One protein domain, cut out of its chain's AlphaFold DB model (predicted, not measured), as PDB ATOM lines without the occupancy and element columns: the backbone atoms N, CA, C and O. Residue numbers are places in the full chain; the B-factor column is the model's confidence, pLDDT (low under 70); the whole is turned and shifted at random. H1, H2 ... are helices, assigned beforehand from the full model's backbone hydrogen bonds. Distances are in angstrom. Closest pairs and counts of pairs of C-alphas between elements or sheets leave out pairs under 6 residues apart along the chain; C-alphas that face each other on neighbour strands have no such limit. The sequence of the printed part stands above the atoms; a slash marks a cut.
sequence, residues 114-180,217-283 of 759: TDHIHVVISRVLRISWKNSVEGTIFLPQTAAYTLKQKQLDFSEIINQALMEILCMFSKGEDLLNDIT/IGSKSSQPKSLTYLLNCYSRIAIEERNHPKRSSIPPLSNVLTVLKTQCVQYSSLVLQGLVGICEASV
ATOM      1  N   THR A 114     139.496 125.201  99.895       81.62
ATOM      2  CA  THR A 114     139.097 126.594  99.622       81.62
ATOM      3  C   THR A 114     138.855 127.400 100.903       81.62
ATOM      4  O   THR A 114     139.316 128.535 101.009       81.62
ATOM      5  N   ASP A 115     138.220 126.810 101.921       81.88
ATOM      6  CA  ASP A 115     138.045 127.464 103.223       81.88
ATOM      7  C   ASP A 115     139.369 127.688 103.971       81.88
ATOM      8  O   ASP A 115     139.517 128.723 104.621       81.88
ATOM      9  N   HIS A 116     140.373 126.810 103.827       84.81
ATOM     10  CA  HIS A 116     141.708 127.074 104.381       84.81
ATOM     11  C   HIS A 116     142.329 128.330 103.746       84.81
ATOM     12  O   HIS A 116     142.906 129.149 104.463       84.81
ATOM     13  N   ILE A 117     142.157 128.524 102.434       85.19
ATOM     14  CA  ILE A 117     142.627 129.717 101.711       85.19
ATOM     15  C   ILE A 117     141.886 130.972 102.191       85.19
ATOM     16  O   ILE A 117     142.524 131.989 102.460       85.19
ATOM     17  N   HIS A 118     140.562 130.907 102.373       86.56
ATOM     18  CA  HIS A 118     139.790 132.023 102.929       86.56
ATOM     19  C   HIS A 118     140.252 132.405 104.347       86.56
ATOM     20  O   HIS A 118     140.401 133.594 104.631       86.56
ATOM     21  N   VAL A 119     140.559 131.428 105.210       86.88
ATOM     22  CA  VAL A 119     141.136 131.679 106.546       86.88
ATOM     23  C   VAL A 119     142.518 132.341 106.454       86.88
ATOM     24  O   VAL A 119     142.799 133.256 107.224       86.88
ATOM     25  N   VAL A 120     143.369 131.946 105.497       87.81
ATOM     26  CA  VAL A 120     144.679 132.592 105.289       87.81
ATOM     27  C   VAL A 120     144.523 134.040 104.810       87.81
ATOM     28  O   VAL A 120     145.159 134.927 105.375       87.81
ATOM     29  N   ILE A 121     143.645 134.313 103.836       89.00
ATOM     30  CA  ILE A 121     143.363 135.684 103.362       89.00
ATOM     31  C   ILE A 121     142.840 136.556 104.519       89.00
ATOM     32  O   ILE A 121     143.359 137.649 104.751       89.00
ATOM     33  N   SER A 122     141.872 136.045 105.289       88.44
ATOM     34  CA  SER A 122     141.320 136.702 106.483       88.44
ATOM     35  C   SER A 122     142.406 137.032 107.517       88.44
ATOM     36  O   SER A 122     142.509 138.180 107.952       88.44
ATOM     37  N   ARG A 123     143.284 136.073 107.848       89.25
ATOM     38  CA  ARG A 123     144.394 136.248 108.802       89.25
ATOM     39  C   ARG A 123     145.445 137.252 108.321       89.25
ATOM     40  O   ARG A 123     145.862 138.120 109.087       89.25
ATOM     41  N   VAL A 124     145.883 137.145 107.064       90.62
ATOM     42  CA  VAL A 124     146.914 138.019 106.475       90.62
ATOM     43  C   VAL A 124     146.437 139.469 106.411       90.62
ATOM     44  O   VAL A 124     147.197 140.386 106.736       90.62
ATOM     45  N   LEU A 125     145.176 139.692 106.044       90.25
ATOM     46  CA  LEU A 125     144.604 141.033 105.948       90.25
ATOM     47  C   LEU A 125     144.016 141.538 107.283       90.25
ATOM     48  O   LEU A 125     143.811 142.741 107.416       90.25
ATOM     49  N   ARG A 126     143.828 140.674 108.297       87.62
ATOM     50  CA  ARG A 126     143.102 140.968 109.558       87.62
ATOM     51  C   ARG A 126     141.666 141.452 109.294       87.62
ATOM     52  O   ARG A 126     141.210 142.437 109.866       87.62
ATOM     53  N   ILE A 127     140.958 140.739 108.419       88.06
ATOM     54  CA  ILE A 127     139.593 141.066 107.969       88.06
ATOM     55  C   ILE A 127     138.628 139.901 108.182       88.06
ATOM     56  O   ILE A 127     139.048 138.742 108.201       88.06
ATOM     57  N   SER A 128     137.330 140.191 108.215       84.50
ATOM     58  CA  SER A 128     136.284 139.180 108.083       84.50
ATOM     59  C   SER A 128     135.122 139.659 107.213       84.50
ATOM     60  O   SER A 128     134.706 140.813 107.266       84.50
ATOM     61  N   TRP A 129     134.579 138.736 106.421       81.19
ATOM     62  CA  TRP A 129     133.416 138.941 105.550       81.19
ATOM     63  C   TRP A 129     132.359 137.828 105.693       81.19
ATOM     64  O   TRP A 129     131.406 137.784 104.919       81.19
ATOM     65  N   LYS A 130     132.524 136.916 106.670       72.88
ATOM     66  CA  LYS A 130     131.528 135.878 107.020       72.88
ATOM     67  C   LYS A 130     130.785 136.235 108.319       72.88
ATOM     68  O   LYS A 130     129.576 136.409 108.287       72.88
ATOM     69  N   ASN A 131     131.516 136.414 109.425       66.75
ATOM     70  CA  ASN A 131     130.996 136.807 110.748       66.75
ATOM     71  C   ASN A 131     131.839 137.956 111.332       66.75
ATOM     72  O   ASN A 131     133.030 138.030 111.042       66.75
ATOM     73  N   SER A 132     131.289 138.801 112.205       65.44
ATOM     74  CA  SER A 132     132.102 139.720 113.019       65.44
ATOM     75  C   SER A 132     132.958 138.927 114.016       65.44
ATOM     76  O   SER A 132     132.407 138.188 114.833       65.44
ATOM     77  N   VAL A 133     134.283 139.074 113.953       69.19
ATOM     78  CA  VAL A 133     135.242 138.418 114.860       69.19
ATOM     79  C   VAL A 133     136.137 139.488 115.479       69.19
ATOM     80  O   VAL A 133     136.653 140.353 114.770       69.19
ATOM     81  N   GLU A 134     136.307 139.424 116.796       62.25
ATOM     82  CA  GLU A 134     137.141 140.344 117.571       62.25
ATOM     83  C   GLU A 134     138.594 140.353 117.051       62.25
ATOM     84  O   GLU A 134     139.129 139.321 116.643       62.25
ATOM     85  N   GLY A 135     139.217 141.533 116.974       68.06
ATOM     86  CA  GLY A 135     140.547 141.684 116.371       68.06
ATOM     87  C   GLY A 135     140.600 141.578 114.835       68.06
ATOM     88  O   GLY A 135     141.689 141.366 114.284       68.06
ATOM     89  N   THR A 136     139.461 141.704 114.131       79.38
ATOM     90  CA  THR A 136     139.385 141.772 112.655       79.38
ATOM     91  C   THR A 136     138.445 142.875 112.153       79.38
ATOM     92  O   THR A 136     137.388 143.116 112.730       79.38
ATOM     93  N   ILE A 137     138.805 143.519 111.037       82.44
ATOM     94  CA  ILE A 137     137.970 144.528 110.366       82.44
ATOM     95  C   ILE A 137     136.834 143.814 109.615       82.44
ATOM     96  O   ILE A 137     137.095 143.001 108.725       82.44
ATOM     97  N   PHE A 138     135.574 144.116 109.939       84.44
ATOM     98  CA  PHE A 138     134.426 143.565 109.213       84.44
ATOM     99  C   PHE A 138     134.151 144.344 107.917       84.44
ATOM    100  O   PHE A 138     134.066 145.570 107.938       84.44
ATOM    101  N   LEU A 139     133.986 143.629 106.800       86.19
ATOM    102  CA  LEU A 139     133.864 144.200 105.453       86.19
ATOM    103  C   LEU A 139     132.470 143.947 104.841       86.19
ATOM    104  O   LEU A 139     132.263 142.916 104.188       86.19
ATOM    105  N   PRO A 140     131.486 144.844 105.055       82.12
ATOM    106  CA  PRO A 140     130.103 144.631 104.631       82.12
ATOM    107  C   PRO A 140     129.901 144.583 103.108       82.12
ATOM    108  O   PRO A 140     129.034 143.838 102.644       82.12
ATOM    109  N   GLN A 141     130.671 145.329 102.307       83.12
ATOM    110  CA  GLN A 141     130.541 145.303 100.843       83.12
ATOM    111  C   GLN A 141     131.133 144.010 100.274       83.12
ATOM    112  O   GLN A 141     130.494 143.352  99.452       83.12
ATOM    113  N   THR A 142     132.299 143.589 100.771       83.12
ATOM    114  CA  THR A 142     132.924 142.298 100.446       83.12
ATOM    115  C   THR A 142     132.019 141.123 100.848       83.12
ATOM    116  O   THR A 142     131.821 140.196 100.059       83.12
ATOM    117  N   ALA A 143     131.377 141.179 102.020       81.94
ATOM    118  CA  ALA A 143     130.374 140.192 102.430       81.94
ATOM    119  C   ALA A 143     129.195 140.140 101.435       81.94
ATOM    120  O   ALA A 143     128.886 139.082 100.881       81.94
ATOM    121  N   ALA A 144     128.595 141.292 101.114       82.12
ATOM    122  CA  ALA A 144     127.486 141.392 100.161       82.12
ATOM    123  C   ALA A 144     127.858 141.000  98.713       82.12
ATOM    124  O   ALA A 144     126.974 140.618  97.941       82.12
ATOM    125  N   TYR A 145     129.138 141.087  98.338       81.62
ATOM    126  CA  TYR A 145     129.673 140.600  97.065       81.62
ATOM    127  C   TYR A 145     129.781 139.070  97.053       81.62
ATOM    128  O   TYR A 145     129.228 138.421  96.164       81.62
ATOM    129  N   THR A 146     130.421 138.478  98.069       79.44
ATOM    130  CA  THR A 146     130.621 137.016  98.141       79.44
ATOM    131  C   THR A 146     129.312 136.224  98.220       79.44
ATOM    132  O   THR A 146     129.246 135.118  97.694       79.44
ATOM    133  N   LEU A 147     128.238 136.809  98.765       77.50
ATOM    134  CA  LEU A 147     126.890 136.217  98.759       77.50
ATOM    135  C   LEU A 147     126.210 136.177  97.373       77.50
ATOM    136  O   LEU A 147     125.204 135.488  97.216       77.50
ATOM    137  N   LYS A 148     126.713 136.912  96.370       75.06
ATOM    138  CA  LYS A 148     126.088 137.028  95.034       75.06
ATOM    139  C   LYS A 148     126.733 136.155  93.952       75.06
ATOM    140  O   LYS A 148     126.141 136.006  92.883       75.06
ATOM    141  N   GLN A 149     127.913 135.584  94.193       69.56
ATOM    142  CA  GLN A 149     128.654 134.793  93.200       69.56
ATOM    143  C   GLN A 149     128.708 133.302  93.561       69.56
ATOM    144  O   GLN A 149     128.894 132.934  94.715       69.56
ATOM    145  N   LYS A 150     128.558 132.429  92.552       58.47
ATOM    146  CA  LYS A 150     128.594 130.957  92.717       58.47
ATOM    147  C   LYS A 150     129.986 130.333  92.558       58.47
ATOM    148  O   LYS A 150     130.187 129.191  92.953       58.47
ATOM    149  N   GLN A 151     130.929 131.067  91.977       58.78
ATOM    150  CA  GLN A 151     132.357 130.754  91.956       58.78
ATOM    151  C   GLN A 151     133.102 132.034  92.322       58.78
ATOM    152  O   GLN A 151     132.696 133.114  91.901       58.78
ATOM    153  N   LEU A 152     134.156 131.902  93.122       64.56
ATOM    154  CA  LEU A 152     134.911 133.018  93.679       64.56
ATOM    155  C   LEU A 152     136.368 132.910  93.229       64.56
ATOM    156  O   LEU A 152     137.035 131.926  93.548       64.56
ATOM    157  N   ASP A 153     136.864 133.924  92.524       83.00
ATOM    158  CA  ASP A 153     138.305 134.110  92.357       83.00
ATOM    159  C   ASP A 153     138.872 134.737  93.640       83.00
ATOM    160  O   ASP A 153     138.405 135.778  94.111       83.00
ATOM    161  N   PHE A 154     139.901 134.108  94.209       84.62
ATOM    162  CA  PHE A 154     140.622 134.642  95.360       84.62
ATOM    163  C   PHE A 154     141.246 136.010  95.061       84.62
ATOM    164  O   PHE A 154     141.280 136.856  95.952       84.62
ATOM    165  N   SER A 155     141.693 136.246  93.821       86.81
ATOM    166  CA  SER A 155     142.231 137.536  93.374       86.81
ATOM    167  C   SER A 155     141.216 138.663  93.563       86.81
ATOM    168  O   SER A 155     141.545 139.719  94.099       86.81
ATOM    169  N   GLU A 156     139.959 138.410  93.207       86.25
ATOM    170  CA  GLU A 156     138.915 139.429  93.229       86.25
ATOM    171  C   GLU A 156     138.385 139.706  94.643       86.25
ATOM    172  O   GLU A 156     138.137 140.860  94.991       86.25
ATOM    173  N   ILE A 157     138.340 138.689  95.516       87.25
ATOM    174  CA  ILE A 157     138.115 138.903  96.958       87.25
ATOM    175  C   ILE A 157     139.216 139.797  97.548       87.25
ATOM    176  O   ILE A 157     138.917 140.708  98.318       87.25
ATOM    177  N   ILE A 158     140.483 139.561  97.187       90.62
ATOM    178  CA  ILE A 158     141.620 140.369  97.659       90.62
ATOM    179  C   ILE A 158     141.505 141.816  97.158       90.62
ATOM    180  O   ILE A 158     141.714 142.741  97.944       90.62
ATOM    181  N   ASN A 159     141.136 142.024  95.889       90.88
ATOM    182  CA  ASN A 159     140.923 143.355  95.308       90.88
ATOM    183  C   ASN A 159     139.811 144.118  96.041       90.88
ATOM    184  O   ASN A 159     140.029 145.236  96.513       90.88
ATOM    185  N   GLN A 160     138.630 143.502  96.163       89.25
ATOM    186  CA  GLN A 160     137.459 144.121  96.779       89.25
ATOM    187  C   GLN A 160     137.719 144.459  98.254       89.25
ATOM    188  O   GLN A 160     137.437 145.580  98.679       89.25
ATOM    189  N   ALA A 161     138.332 143.538  99.005       89.94
ATOM    190  CA  ALA A 161     138.650 143.748 100.413       89.94
ATOM    191  C   ALA A 161     139.679 144.869 100.629       89.94
ATOM    192  O   ALA A 161     139.471 145.745 101.470       89.94
ATOM    193  N   LEU A 162     140.778 144.880  99.863       91.50
ATOM    194  CA  LEU A 162     141.793 145.931  99.975       91.50
ATOM    195  C   LEU A 162     141.245 147.301  99.557       91.50
ATOM    196  O   LEU A 162     141.556 148.299 100.208       91.50
ATOM    197  N   MET A 163     140.399 147.365  98.524       90.50
ATOM    198  CA  MET A 163     139.761 148.617  98.115       90.50
ATOM    199  C   MET A 163     138.783 149.137  99.180       90.50
ATOM    200  O   MET A 163     138.824 150.320  99.508       90.50
ATOM    201  N   GLU A 164     137.945 148.273  99.762       89.94
ATOM    202  CA  GLU A 164     136.984 148.649 100.809       89.94
ATOM    203  C   GLU A 164     137.692 149.274 102.027       89.94
ATOM    204  O   GLU A 164     137.333 150.374 102.454       89.94
ATOM    205  N   ILE A 165     138.776 148.650 102.498       89.69
ATOM    206  CA  ILE A 165     139.609 149.146 103.608       89.69
ATOM    207  C   ILE A 165     140.258 150.497 103.279       89.69
ATOM    208  O   ILE A 165     140.323 151.390 104.126       89.69
ATOM    209  N   LEU A 166     140.736 150.687 102.047       88.62
ATOM    210  CA  LEU A 166     141.327 151.959 101.629       88.62
ATOM    211  C   LEU A 166     140.275 153.065 101.494       88.62
ATOM    212  O   LEU A 166     140.558 154.210 101.848       88.62
ATOM    213  N   CYS A 167     139.050 152.743 101.081       86.81
ATOM    214  CA  CYS A 167     137.919 153.669 101.128       86.81
ATOM    215  C   CYS A 167     137.548 154.050 102.574       86.81
ATOM    216  O   CYS A 167     137.277 155.219 102.837       86.81
ATOM    217  N   MET A 168     137.594 153.109 103.523       86.50
ATOM    218  CA  MET A 168     137.385 153.381 104.956       86.50
ATOM    219  C   MET A 168     138.476 154.308 105.528       86.50
ATOM    220  O   MET A 168     138.161 155.345 106.113       86.50
ATOM    221  N   PHE A 169     139.760 154.037 105.252       85.56
ATOM    222  CA  PHE A 169     140.857 154.949 105.620       85.56
ATOM    223  C   PHE A 169     140.735 156.339 104.967       85.56
ATOM    224  O   PHE A 169     141.105 157.335 105.589       85.56
ATOM    225  N   SER A 170     140.196 156.432 103.746       83.38
ATOM    226  CA  SER A 170     139.984 157.718 103.052       83.38
ATOM    227  C   SER A 170     138.925 158.592 103.737       83.38
ATOM    228  O   SER A 170     139.010 159.814 103.669       83.38
ATOM    229  N   LYS A 171     137.967 157.992 104.457       82.81
ATOM    230  CA  LYS A 171     136.992 158.714 105.298       82.81
ATOM    231  C   LYS A 171     137.537 159.088 106.685       82.81
ATOM    232  O   LYS A 171     136.852 159.773 107.437       82.81
ATOM    233  N   GLY A 172     138.738 158.625 107.046       72.81
ATOM    234  CA  GLY A 172     139.354 158.861 108.357       72.81
ATOM    235  C   GLY A 172     139.028 157.828 109.445       72.81
ATOM    236  O   GLY A 172     139.310 158.093 110.611       72.81
ATOM    237  N   GLU A 173     138.467 156.664 109.098       76.88
ATOM    238  CA  GLU A 173     138.174 155.580 110.053       76.88
ATOM    239  C   GLU A 173     139.487 154.991 110.640       76.88
ATOM    240  O   GLU A 173     140.425 154.681 109.897       76.88
ATOM    241  N   ASP A 174     139.596 154.845 111.972       67.88
ATOM    242  CA  ASP A 174     140.860 154.486 112.654       67.88
ATOM    243  C   ASP A 174     141.059 152.978 112.888       67.88
ATOM    244  O   ASP A 174     141.278 152.509 114.007       67.88
ATOM    245  N   LEU A 175     141.032 152.224 111.789       70.25
ATOM    246  CA  LEU A 175     141.042 150.753 111.744       70.25
ATOM    247  C   LEU A 175     142.309 150.072 112.305       70.25
ATOM    248  O   LEU A 175     142.466 148.858 112.188       70.25
ATOM    249  N   LEU A 176     143.265 150.832 112.850       67.88
ATOM    250  CA  LEU A 176     144.470 150.278 113.472       67.88
ATOM    251  C   LEU A 176     144.278 149.965 114.961       67.88
ATOM    252  O   LEU A 176     144.931 149.046 115.455       67.88
ATOM    253  N   ASN A 177     143.377 150.669 115.657       60.12
ATOM    254  CA  ASN A 177     143.146 150.457 117.091       60.12
ATOM    255  C   ASN A 177     142.457 149.104 117.356       60.12
ATOM    256  O   ASN A 177     142.837 148.382 118.280       60.12
ATOM    257  N   ASP A 178     141.536 148.710 116.472       52.97
ATOM    258  CA  ASP A 178     140.804 147.434 116.531       52.97
ATOM    259  C   ASP A 178     141.715 146.203 116.344       52.97
ATOM    260  O   ASP A 178     141.337 145.080 116.669       52.97
ATOM    261  N   ILE A 179     142.937 146.399 115.830       57.72
ATOM    262  CA  ILE A 179     143.932 145.338 115.601       57.72
ATOM    263  C   ILE A 179     144.868 145.171 116.817       57.72
ATOM    264  O   ILE A 179     145.488 144.119 116.981       57.72
ATOM    265  N   THR A 180     145.001 146.183 117.685       45.62
ATOM    266  CA  THR A 180     146.045 146.222 118.733       45.62
ATOM    267  C   THR A 180     145.783 145.399 119.999       45.62
ATOM    268  O   THR A 180     146.701 145.255 120.805       45.62
ATOM    269  N   ILE A 217     162.393 166.152 109.059       50.06
ATOM    270  CA  ILE A 217     162.050 165.500 107.796       50.06
ATOM    271  C   ILE A 217     161.614 164.043 108.044       50.06
ATOM    272  O   ILE A 217     162.435 163.170 108.311       50.06
ATOM    273  N   GLY A 218     160.307 163.790 107.928       53.00
ATOM    274  CA  GLY A 218     159.697 162.465 108.073       53.00
ATOM    275  C   GLY A 218     159.521 162.027 109.528       53.00
ATOM    276  O   GLY A 218     160.300 161.228 110.041       53.00
ATOM    277  N   SER A 219     158.462 162.492 110.192       55.03
ATOM    278  CA  SER A 219     158.050 161.957 111.493       55.03
ATOM    279  C   SER A 219     157.179 160.704 111.328       55.03
ATOM    280  O   SER A 219     156.426 160.568 110.366       55.03
ATOM    281  N   LYS A 220     157.179 159.814 112.330       57.75
ATOM    282  CA  LYS A 220     156.243 158.669 112.388       57.75
ATOM    283  C   LYS A 220     154.766 159.104 112.311       57.75
ATOM    284  O   LYS A 220     153.920 158.353 111.841       57.75
ATOM    285  N   SER A 221     154.458 160.322 112.763       56.94
ATOM    286  CA  SER A 221     153.115 160.910 112.717       56.94
ATOM    287  C   SER A 221     152.671 161.386 111.328       56.94
ATOM    288  O   SER A 221     151.475 161.568 111.133       56.94
ATOM    289  N   SER A 222     153.576 161.561 110.357       63.19
ATOM    290  CA  SER A 222     153.229 162.015 108.999       63.19
ATOM    291  C   SER A 222     152.979 160.863 108.013       63.19
ATOM    292  O   SER A 222     153.123 161.049 106.804       63.19
ATOM    293  N   GLN A 223     152.677 159.656 108.501       72.94
ATOM    294  CA  GLN A 223     152.480 158.461 107.673       72.94
ATOM    295  C   GLN A 223     150.991 158.129 107.475       72.94
ATOM    296  O   GLN A 223     150.234 158.171 108.447       72.94
ATOM    297  N   PRO A 224     150.551 157.712 106.270       81.56
ATOM    298  CA  PRO A 224     149.189 157.236 106.061       81.56
ATOM    299  C   PRO A 224     148.970 155.928 106.826       81.56
ATOM    300  O   PRO A 224     149.722 154.966 106.647       81.56
ATOM    301  N   LYS A 225     147.915 155.858 107.648       85.31
ATOM    302  CA  LYS A 225     147.544 154.636 108.390       85.31
ATOM    303  C   LYS A 225     147.303 153.445 107.451       85.31
ATOM    304  O   LYS A 225     147.704 152.327 107.762       85.31
ATOM    305  N   SER A 226     146.769 153.723 106.263       88.50
ATOM    306  CA  SER A 226     146.642 152.813 105.118       88.50
ATOM    307  C   SER A 226     147.972 152.212 104.646       88.50
ATOM    308  O   SER A 226     148.064 150.999 104.480       88.50
ATOM    309  N   LEU A 227     149.023 153.021 104.476       89.69
ATOM    310  CA  LEU A 227     150.354 152.539 104.092       89.69
ATOM    311  C   LEU A 227     150.930 151.628 105.185       89.69
ATOM    312  O   LEU A 227     151.402 150.534 104.888       89.69
ATOM    313  N   THR A 228     150.825 152.034 106.453       89.38
ATOM    314  CA  THR A 228     151.236 151.210 107.602       89.38
ATOM    315  C   THR A 228     150.476 149.879 107.643       89.38
ATOM    316  O   THR A 228     151.081 148.826 107.840       89.38
ATOM    317  N   TYR A 229     149.164 149.894 107.389       91.81
ATOM    318  CA  TYR A 229     148.339 148.691 107.274       91.81
ATOM    319  C   TYR A 229     148.807 147.764 106.133       91.81
ATOM    320  O   TYR A 229     148.960 146.563 106.358       91.81
ATOM    321  N   LEU A 230     149.100 148.295 104.941       93.44
ATOM    322  CA  LEU A 230     149.567 147.504 103.793       93.44
ATOM    323  C   LEU A 230     150.968 146.904 104.016       93.44
ATOM    324  O   LEU A 230     151.197 145.738 103.690       93.44
ATOM    325  N   LEU A 231     151.890 147.649 104.640       92.56
ATOM    326  CA  LEU A 231     153.209 147.138 105.046       92.56
ATOM    327  C   LEU A 231     153.089 146.030 106.111       92.56
ATOM    328  O   LEU A 231     153.818 145.033 106.064       92.56
ATOM    329  N   ASN A 232     152.126 146.154 107.030       92.25
ATOM    330  CA  ASN A 232     151.803 145.110 108.004       92.25
ATOM    331  C   ASN A 232     151.180 143.870 107.335       92.25
ATOM    332  O   ASN A 232     151.540 142.751 107.699       92.25
ATOM    333  N   CYS A 233     150.311 144.033 106.332       93.88
ATOM    334  CA  CYS A 233     149.783 142.917 105.535       93.88
ATOM    335  C   CYS A 233     150.911 142.160 104.830       93.88
ATOM    336  O   CYS A 233     151.038 140.950 105.009       93.88
ATOM    337  N   TYR A 234     151.783 142.873 104.110       94.94
ATOM    338  CA  TYR A 234     152.941 142.285 103.434       94.94
ATOM    339  C   TYR A 234     153.852 141.526 104.418       94.94
ATOM    340  O   TYR A 234     154.272 140.401 104.145       94.94
ATOM    341  N   SER A 235     154.099 142.094 105.604       93.69
ATOM    342  CA  SER A 235     154.857 141.424 106.675       93.69
ATOM    343  C   SER A 235     154.185 140.133 107.156       93.69
ATOM    344  O   SER A 235     154.866 139.128 107.365       93.69
ATOM    345  N   ARG A 236     152.851 140.119 107.293       94.06
ATOM    346  CA  ARG A 236     152.091 138.922 107.690       94.06
ATOM    347  C   ARG A 236     152.127 137.816 106.631       94.06
ATOM    348  O   ARG A 236     152.164 136.654 107.018       94.06
ATOM    349  N   ILE A 237     152.225 138.140 105.335       93.44
ATOM    350  CA  ILE A 237     152.456 137.128 104.282       93.44
ATOM    351  C   ILE A 237     153.785 136.400 104.522       93.44
ATOM    352  O   ILE A 237     153.816 135.174 104.540       93.44
ATOM    353  N   ALA A 238     154.870 137.139 104.770       90.56
ATOM    354  CA  ALA A 238     156.186 136.546 105.018       90.56
ATOM    355  C   ALA A 238     156.230 135.698 106.309       90.56
ATOM    356  O   ALA A 238     156.988 134.731 106.394       90.56
ATOM    357  N   ILE A 239     155.403 136.029 107.308       91.81
ATOM    358  CA  ILE A 239     155.222 135.218 108.523       91.81
ATOM    359  C   ILE A 239     154.457 133.921 108.206       91.81
ATOM    360  O   ILE A 239     154.893 132.851 108.620       91.81
ATOM    361  N   GLU A 240     153.371 133.979 107.432       91.00
ATOM    362  CA  GLU A 240     152.604 132.796 107.007       91.00
ATOM    363  C   GLU A 240     153.453 131.847 106.129       91.00
ATOM    364  O   GLU A 240     153.448 130.629 106.319       91.00
ATOM    365  N   GLU A 241     154.264 132.397 105.218       90.94
ATOM    366  CA  GLU A 241     155.259 131.651 104.432       90.94
ATOM    367  C   GLU A 241     156.306 130.963 105.319       90.94
ATOM    368  O   GLU A 241     156.602 129.784 105.116       90.94
ATOM    369  N   ARG A 242     156.835 131.666 106.331       90.62
ATOM    370  CA  ARG A 242     157.814 131.120 107.285       90.62
ATOM    371  C   ARG A 242     157.220 130.040 108.191       90.62
ATOM    372  O   ARG A 242     157.917 129.079 108.512       90.62
ATOM    373  N   ASN A 243     155.968 130.193 108.611       91.38
ATOM    374  CA  ASN A 243     155.307 129.272 109.536       91.38
ATOM    375  C   ASN A 243     154.829 127.988 108.841       91.38
ATOM    376  O   ASN A 243     154.782 126.926 109.467       91.38
ATOM    377  N   HIS A 244     154.475 128.055 107.553       89.19
ATOM    378  CA  HIS A 244     153.894 126.932 106.807       89.19
ATOM    379  C   HIS A 244     154.599 126.641 105.462       89.19
ATOM    380  O   HIS A 244     153.920 126.407 104.458       89.19
ATOM    381  N   PRO A 245     155.948 126.568 105.405       87.62
ATOM    382  CA  PRO A 245     156.712 126.621 104.154       87.62
ATOM    383  C   PRO A 245     156.310 125.537 103.148       87.62
ATOM    384  O   PRO A 245     156.084 125.830 101.979       87.62
ATOM    385  N   LYS A 246     156.101 124.291 103.602       86.00
ATOM    386  CA  LYS A 246     155.683 123.179 102.728       86.00
ATOM    387  C   LYS A 246     154.320 123.392 102.053       86.00
ATOM    388  O   LYS A 246     154.110 122.837 100.984       86.00
ATOM    389  N   ARG A 247     153.396 124.149 102.662       84.62
ATOM    390  CA  ARG A 247     152.080 124.463 102.068       84.62
ATOM    391  C   ARG A 247     152.152 125.736 101.231       84.62
ATOM    392  O   ARG A 247     151.660 125.760 100.109       84.62
ATOM    393  N   SER A 248     152.806 126.770 101.755       86.94
ATOM    394  CA  SER A 248     152.938 128.082 101.116       86.94
ATOM    395  C   SER A 248     153.743 128.047  99.809       86.94
ATOM    396  O   SER A 248     153.554 128.911  98.959       86.94
ATOM    397  N   SER A 249     154.597 127.038  99.605       86.44
ATOM    398  CA  SER A 249     155.344 126.825  98.354       86.44
ATOM    399  C   SER A 249     154.592 126.055  97.255       86.44
ATOM    400  O   SER A 249     155.166 125.859  96.186       86.44
ATOM    401  N   ILE A 250     153.351 125.596  97.479       87.81
ATOM    402  CA  ILE A 250     152.617 124.732  96.534       87.81
ATOM    403  C   ILE A 250     151.291 125.400  96.101       87.81
ATOM    404  O   ILE A 250     150.582 125.963  96.945       87.81
ATOM    405  N   PRO A 251     150.908 125.350  94.807       86.56
ATOM    406  CA  PRO A 251     149.593 125.801  94.355       86.56
ATOM    407  C   PRO A 251     148.451 124.978  94.984       86.56
ATOM    408  O   PRO A 251     148.616 123.781  95.201       86.56
ATOM    409  N   PRO A 252     147.271 125.569  95.247       87.50
ATOM    410  CA  PRO A 252     146.875 126.942  94.919       87.50
ATOM    411  C   PRO A 252     147.418 128.017  95.877       87.50
ATOM    412  O   PRO A 252     147.423 129.192  95.511       87.50
ATOM    413  N   LEU A 253     147.886 127.654  97.078       88.56
ATOM    414  CA  LEU A 253     148.219 128.625  98.129       88.56
ATOM    415  C   LEU A 253     149.369 129.565  97.730       88.56
ATOM    416  O   LEU A 253     149.253 130.773  97.930       88.56
ATOM    417  N   SER A 254     150.422 129.047  97.093       90.88
ATOM    418  CA  SER A 254     151.546 129.855  96.584       90.88
ATOM    419  C   SER A 254     151.101 130.982  95.646       90.88
ATOM    420  O   SER A 254     151.632 132.094  95.691       90.88
ATOM    421  N   ASN A 255     150.095 130.714  94.812       90.94
ATOM    422  CA  ASN A 255     149.561 131.683  93.860       90.94
ATOM    423  C   ASN A 255     148.794 132.780  94.608       90.94
ATOM    424  O   ASN A 255     148.997 133.960  94.339       90.94
ATOM    425  N   VAL A 256     147.980 132.407  95.601       91.81
ATOM    426  CA  VAL A 256     147.224 133.359  96.431       91.81
ATOM    427  C   VAL A 256     148.155 134.249  97.261       91.81
ATOM    428  O   VAL A 256     147.943 135.457  97.313       91.81
ATOM    429  N   LEU A 257     149.227 133.704  97.847       92.31
ATOM    430  CA  LEU A 257     150.232 134.490  98.580       92.31
ATOM    431  C   LEU A 257     150.995 135.456  97.651       92.31
ATOM    432  O   LEU A 257     151.278 136.595  98.029       92.31
ATOM    433  N   THR A 258     151.254 135.042  96.408       92.44
ATOM    434  CA  THR A 258     151.881 135.880  95.371       92.44
ATOM    435  C   THR A 258     150.948 137.007  94.909       92.44
ATOM    436  O   THR A 258     151.392 138.145  94.734       92.44
ATOM    437  N   VAL A 259     149.645 136.734  94.761       93.44
ATOM    438  CA  VAL A 259     148.623 137.761  94.491       93.44
ATOM    439  C   VAL A 259     148.505 138.724  95.675       93.44
ATOM    440  O   VAL A 259     148.554 139.931  95.457       93.44
ATOM    441  N   LEU A 260     148.458 138.232  96.919       93.81
ATOM    442  CA  LEU A 260     148.442 139.068  98.128       93.81
ATOM    443  C   LEU A 260     149.638 140.037  98.173       93.81
ATOM    444  O   LEU A 260     149.429 141.229  98.401       93.81
ATOM    445  N   LYS A 261     150.870 139.574  97.898       93.12
ATOM    446  CA  LYS A 261     152.066 140.443  97.807       93.12
ATOM    447  C   LYS A 261     151.912 141.491  96.712       93.12
ATOM    448  O   LYS A 261     151.997 142.690  96.983       93.12
ATOM    449  N   THR A 262     151.606 141.029  95.499       93.06
ATOM    450  CA  THR A 262     151.463 141.878  94.309       93.06
ATOM    451  C   THR A 262     150.418 142.969  94.523       93.06
ATOM    452  O   THR A 262     150.669 144.118  94.162       93.06
ATOM    453  N   GLN A 263     149.278 142.641  95.141       93.44
ATOM    454  CA  GLN A 263     148.234 143.617  95.435       93.44
ATOM    455  C   GLN A 263     148.613 144.542  96.593       93.44
ATOM    456  O   GLN A 263     148.429 145.746  96.455       93.44
ATOM    457  N   CYS A 264     149.239 144.064  97.676       94.62
ATOM    458  CA  CYS A 264     149.750 144.960  98.725       94.62
ATOM    459  C   CYS A 264     150.716 146.017  98.152       94.62
ATOM    460  O   CYS A 264     150.617 147.194  98.490       94.62
ATOM    461  N   VAL A 265     151.607 145.625  97.235       94.62
ATOM    462  CA  VAL A 265     152.529 146.542  96.540       94.62
ATOM    463  C   VAL A 265     151.793 147.462  95.554       94.62
ATOM    464  O   VAL A 265     152.068 148.664  95.513       94.62
ATOM    465  N   GLN A 266     150.833 146.939  94.784       93.56
ATOM    466  CA  GLN A 266     150.026 147.717  93.834       93.56
ATOM    467  C   GLN A 266     149.181 148.788  94.543       93.56
ATOM    468  O   GLN A 266     149.191 149.947  94.130       93.56
ATOM    469  N   TYR A 267     148.497 148.431  95.628       93.69
ATOM    470  CA  TYR A 267     147.705 149.365  96.421       93.69
ATOM    471  C   TYR A 267     148.586 150.370  97.170       93.69
ATOM    472  O   TYR A 267     148.275 151.560  97.154       93.69
ATOM    473  N   SER A 268     149.739 149.960  97.714       93.50
ATOM    474  CA  SER A 268     150.698 150.918  98.284       93.50
ATOM    475  C   SER A 268     151.208 151.912  97.240       93.50
ATOM    476  O   SER A 268     151.384 153.081  97.557       93.50
ATOM    477  N   SER A 269     151.391 151.496  95.982       93.00
ATOM    478  CA  SER A 269     151.732 152.405  94.880       93.00
ATOM    479  C   SER A 269     150.633 153.448  94.611       93.00
ATOM    480  O   SER A 269     150.944 154.592  94.280       93.00
ATOM    481  N   LEU A 270     149.350 153.113  94.800       91.31
ATOM    482  CA  LEU A 270     148.243 154.080  94.708       91.31
ATOM    483  C   LEU A 270     148.220 155.046  95.906       91.31
ATOM    484  O   LEU A 270     148.097 156.255  95.704       91.31
ATOM    485  N   VAL A 271     148.416 154.538  97.130       89.88
ATOM    486  CA  VAL A 271     148.518 155.360  98.356       89.88
ATOM    487  C   VAL A 271     149.699 156.333  98.266       89.88
ATOM    488  O   VAL A 271     149.545 157.527  98.508       89.88
ATOM    489  N   LEU A 272     150.873 155.859  97.837       89.19
ATOM    490  CA  LEU A 272     152.086 156.671  97.673       89.19
ATOM    491  C   LEU A 272     151.985 157.721  96.551       89.19
ATOM    492  O   LEU A 272     152.770 158.663  96.539       89.19
ATOM    493  N   GLN A 273     151.027 157.588  95.628       87.38
ATOM    494  CA  GLN A 273     150.715 158.600  94.611       87.38
ATOM    495  C   GLN A 273     149.633 159.602  95.052       87.38
ATOM    496  O   GLN A 273     149.296 160.489  94.264       87.38
ATOM    497  N   GLY A 274     149.080 159.463  96.264       83.50
ATOM    498  CA  GLY A 274     147.993 160.307  96.770       83.50
ATOM    499  C   GLY A 274     146.615 159.992  96.178       83.50
ATOM    500  O   GLY A 274     145.750 160.858  96.196       83.50
ATOM    501  N   LEU A 275     146.411 158.797  95.604       84.25
ATOM    502  CA  LEU A 275     145.198 158.474  94.833       84.25
ATOM    503  C   LEU A 275     144.081 157.811  95.653       84.25
ATOM    504  O   LEU A 275     142.919 157.919  95.278       84.25
ATOM    505  N   VAL A 276     144.422 157.085  96.723       83.31
ATOM    506  CA  VAL A 276     143.471 156.358  97.588       83.31
ATOM    507  C   VAL A 276     144.064 156.241  98.998       83.31
ATOM    508  O   VAL A 276     145.284 156.204  99.151       83.31
ATOM    509  N   GLY A 277     143.232 156.117 100.034       74.06
ATOM    510  CA  GLY A 277     143.660 155.713 101.379       74.06
ATOM    511  C   GLY A 277     144.261 156.825 102.240       74.06
ATOM    512  O   GLY A 277     144.846 156.528 103.280       74.06
ATOM    513  N   ILE A 278     144.143 158.084 101.828       80.25
ATOM    514  CA  ILE A 278     144.559 159.269 102.589       80.25
ATOM    515  C   ILE A 278     143.309 160.121 102.808       80.25
ATOM    516  O   ILE A 278     142.528 160.313 101.881       80.25
ATOM    517  N   CYS A 279     143.100 160.597 104.036       71.62
ATOM    518  CA  CYS A 279     141.955 161.439 104.373       71.62
ATOM    519  C   CYS A 279     142.239 162.898 103.993       71.62
ATOM    520  O   CYS A 279     143.221 163.483 104.453       71.62
ATOM    521  N   GLU A 280     141.365 163.494 103.180       57.47
ATOM    522  CA  GLU A 280     141.528 164.846 102.617       57.47
ATOM    523  C   GLU A 280     141.630 165.952 103.685       57.47
ATOM    524  O   GLU A 280     142.187 167.017 103.428       57.47
ATOM    525  N   ALA A 281     141.155 165.690 104.908       50.09
ATOM    526  CA  ALA A 281     141.251 166.614 106.037       50.09
ATOM    527  C   ALA A 281     142.694 166.853 106.535       50.09
ATOM    528  O   ALA A 281     142.932 167.816 107.269       50.09
ATOM    529  N   SER A 282     143.675 166.019 106.160       54.19
ATOM    530  CA  SER A 282     145.082 166.330 106.424       54.19
ATOM    531  C   SER A 282     145.616 167.304 105.374       54.19
ATOM    532  O   SER A 282     145.836 166.911 104.230       54.19
ATOM    533  N   VAL A 283     145.895 168.550 105.770       46.84
ATOM    534  CA  VAL A 283     146.687 169.482 104.951       46.84
ATOM    535  C   VAL A 283     148.030 168.817 104.644       46.84
ATOM    536  O   VAL A 283     148.782 168.511 105.566       46.84
TER     537      VAL A 283
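AT A GLANCE: This is residues 114 to 180 and 217 to 283 of the 759 residues of the protein "Ufd2P_core domain-containing protein" of Atta cephalotes (UniProt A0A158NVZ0). Three long helices, H3, H5 and H7, run along one axis, and the shorter H1 completes a loose-cornered bundle of four with them; H5 runs opposite to the other three. The short H2 packs on H3, little H6 sits in the turn from H5 to H7 at one end of the bundle, and residues 217 to 222 and 280 to 283 lie at the other end. The printed part has 134 residues with seven named helices, H1 to H7 in chain order, and no named strand: the class is all helix. It is compact, with a radius of gyration of the C-alphas of 15.0 A, and spans 44 by 33 by 27 A.

IN THESE COORDINATES: H1, residues 114 to 125, begins with C-alpha 114 at (139.097, 126.594, 99.622) and is 16.7 A long from first to last C-alpha. After residues 126 to 139, which have no named element, comes H2, residues 140 to 146. H3, residues 154 to 170, is 24.3 A long, and H4 is residues 177 to 180. Beyond the cut, H5, residues 225 to 243, is 26.6 A long and begins with C-alpha 225 at (147.544, 154.636, 108.390). H6 is residues 245 to 248. H7, residues 253 to 272, is 28.3 A long and ends with C-alpha 272 at (152.086, 156.671, 97.673).

HOW THE PARTS SIT: In the bundle, H1 touches H5 with residues 124 to 125 alone, opposite ways at a steep tilt of 48 degrees; the closest C-alphas, of Val 124 and Arg 236, are 5.4 A apart. H1 is close to H3 but not clearly touching, with the C-alphas of Ile 121 and Ile 158 closest at 7.6 A. H2 and H3 form a helical hairpin and touch, with the C-alphas of Thr 142 and Ala 161 closest at 5.9 A. H3 and H7 touch at a shallow tilt of 28 degrees, the same way; their closest C-alphas, of Ser 155 and Val 259, are 6.5 A apart. H5 and H7 touch at a shallow tilt of 20 degrees, opposite ways, closest at the C-alphas of Leu 230 and Cys 264, 5.7 A. H6 and H7 touch only at the corner, closest at the C-alphas of Ser 248 and Ser 254, 5.1 A. H4 touches no helix. In H1, H2, H3, H5 and H7 every O i to N i+4 pair is within hydrogen-bond range; H4 and H6 are too short for one.

THE WHOLE: The C-alphas farthest apart, of Lys 150 and Ile 217, are 50.4 A apart. Residues 181 to 216 are not printed, and C-alphas 180 and 217 are 27.3 A apart across the cut. The link from H1 to H2 is long. The mean pLDDT of the printed part is 81.8; 25 residues are under 70, among them 176 to 180 and 217 to 222.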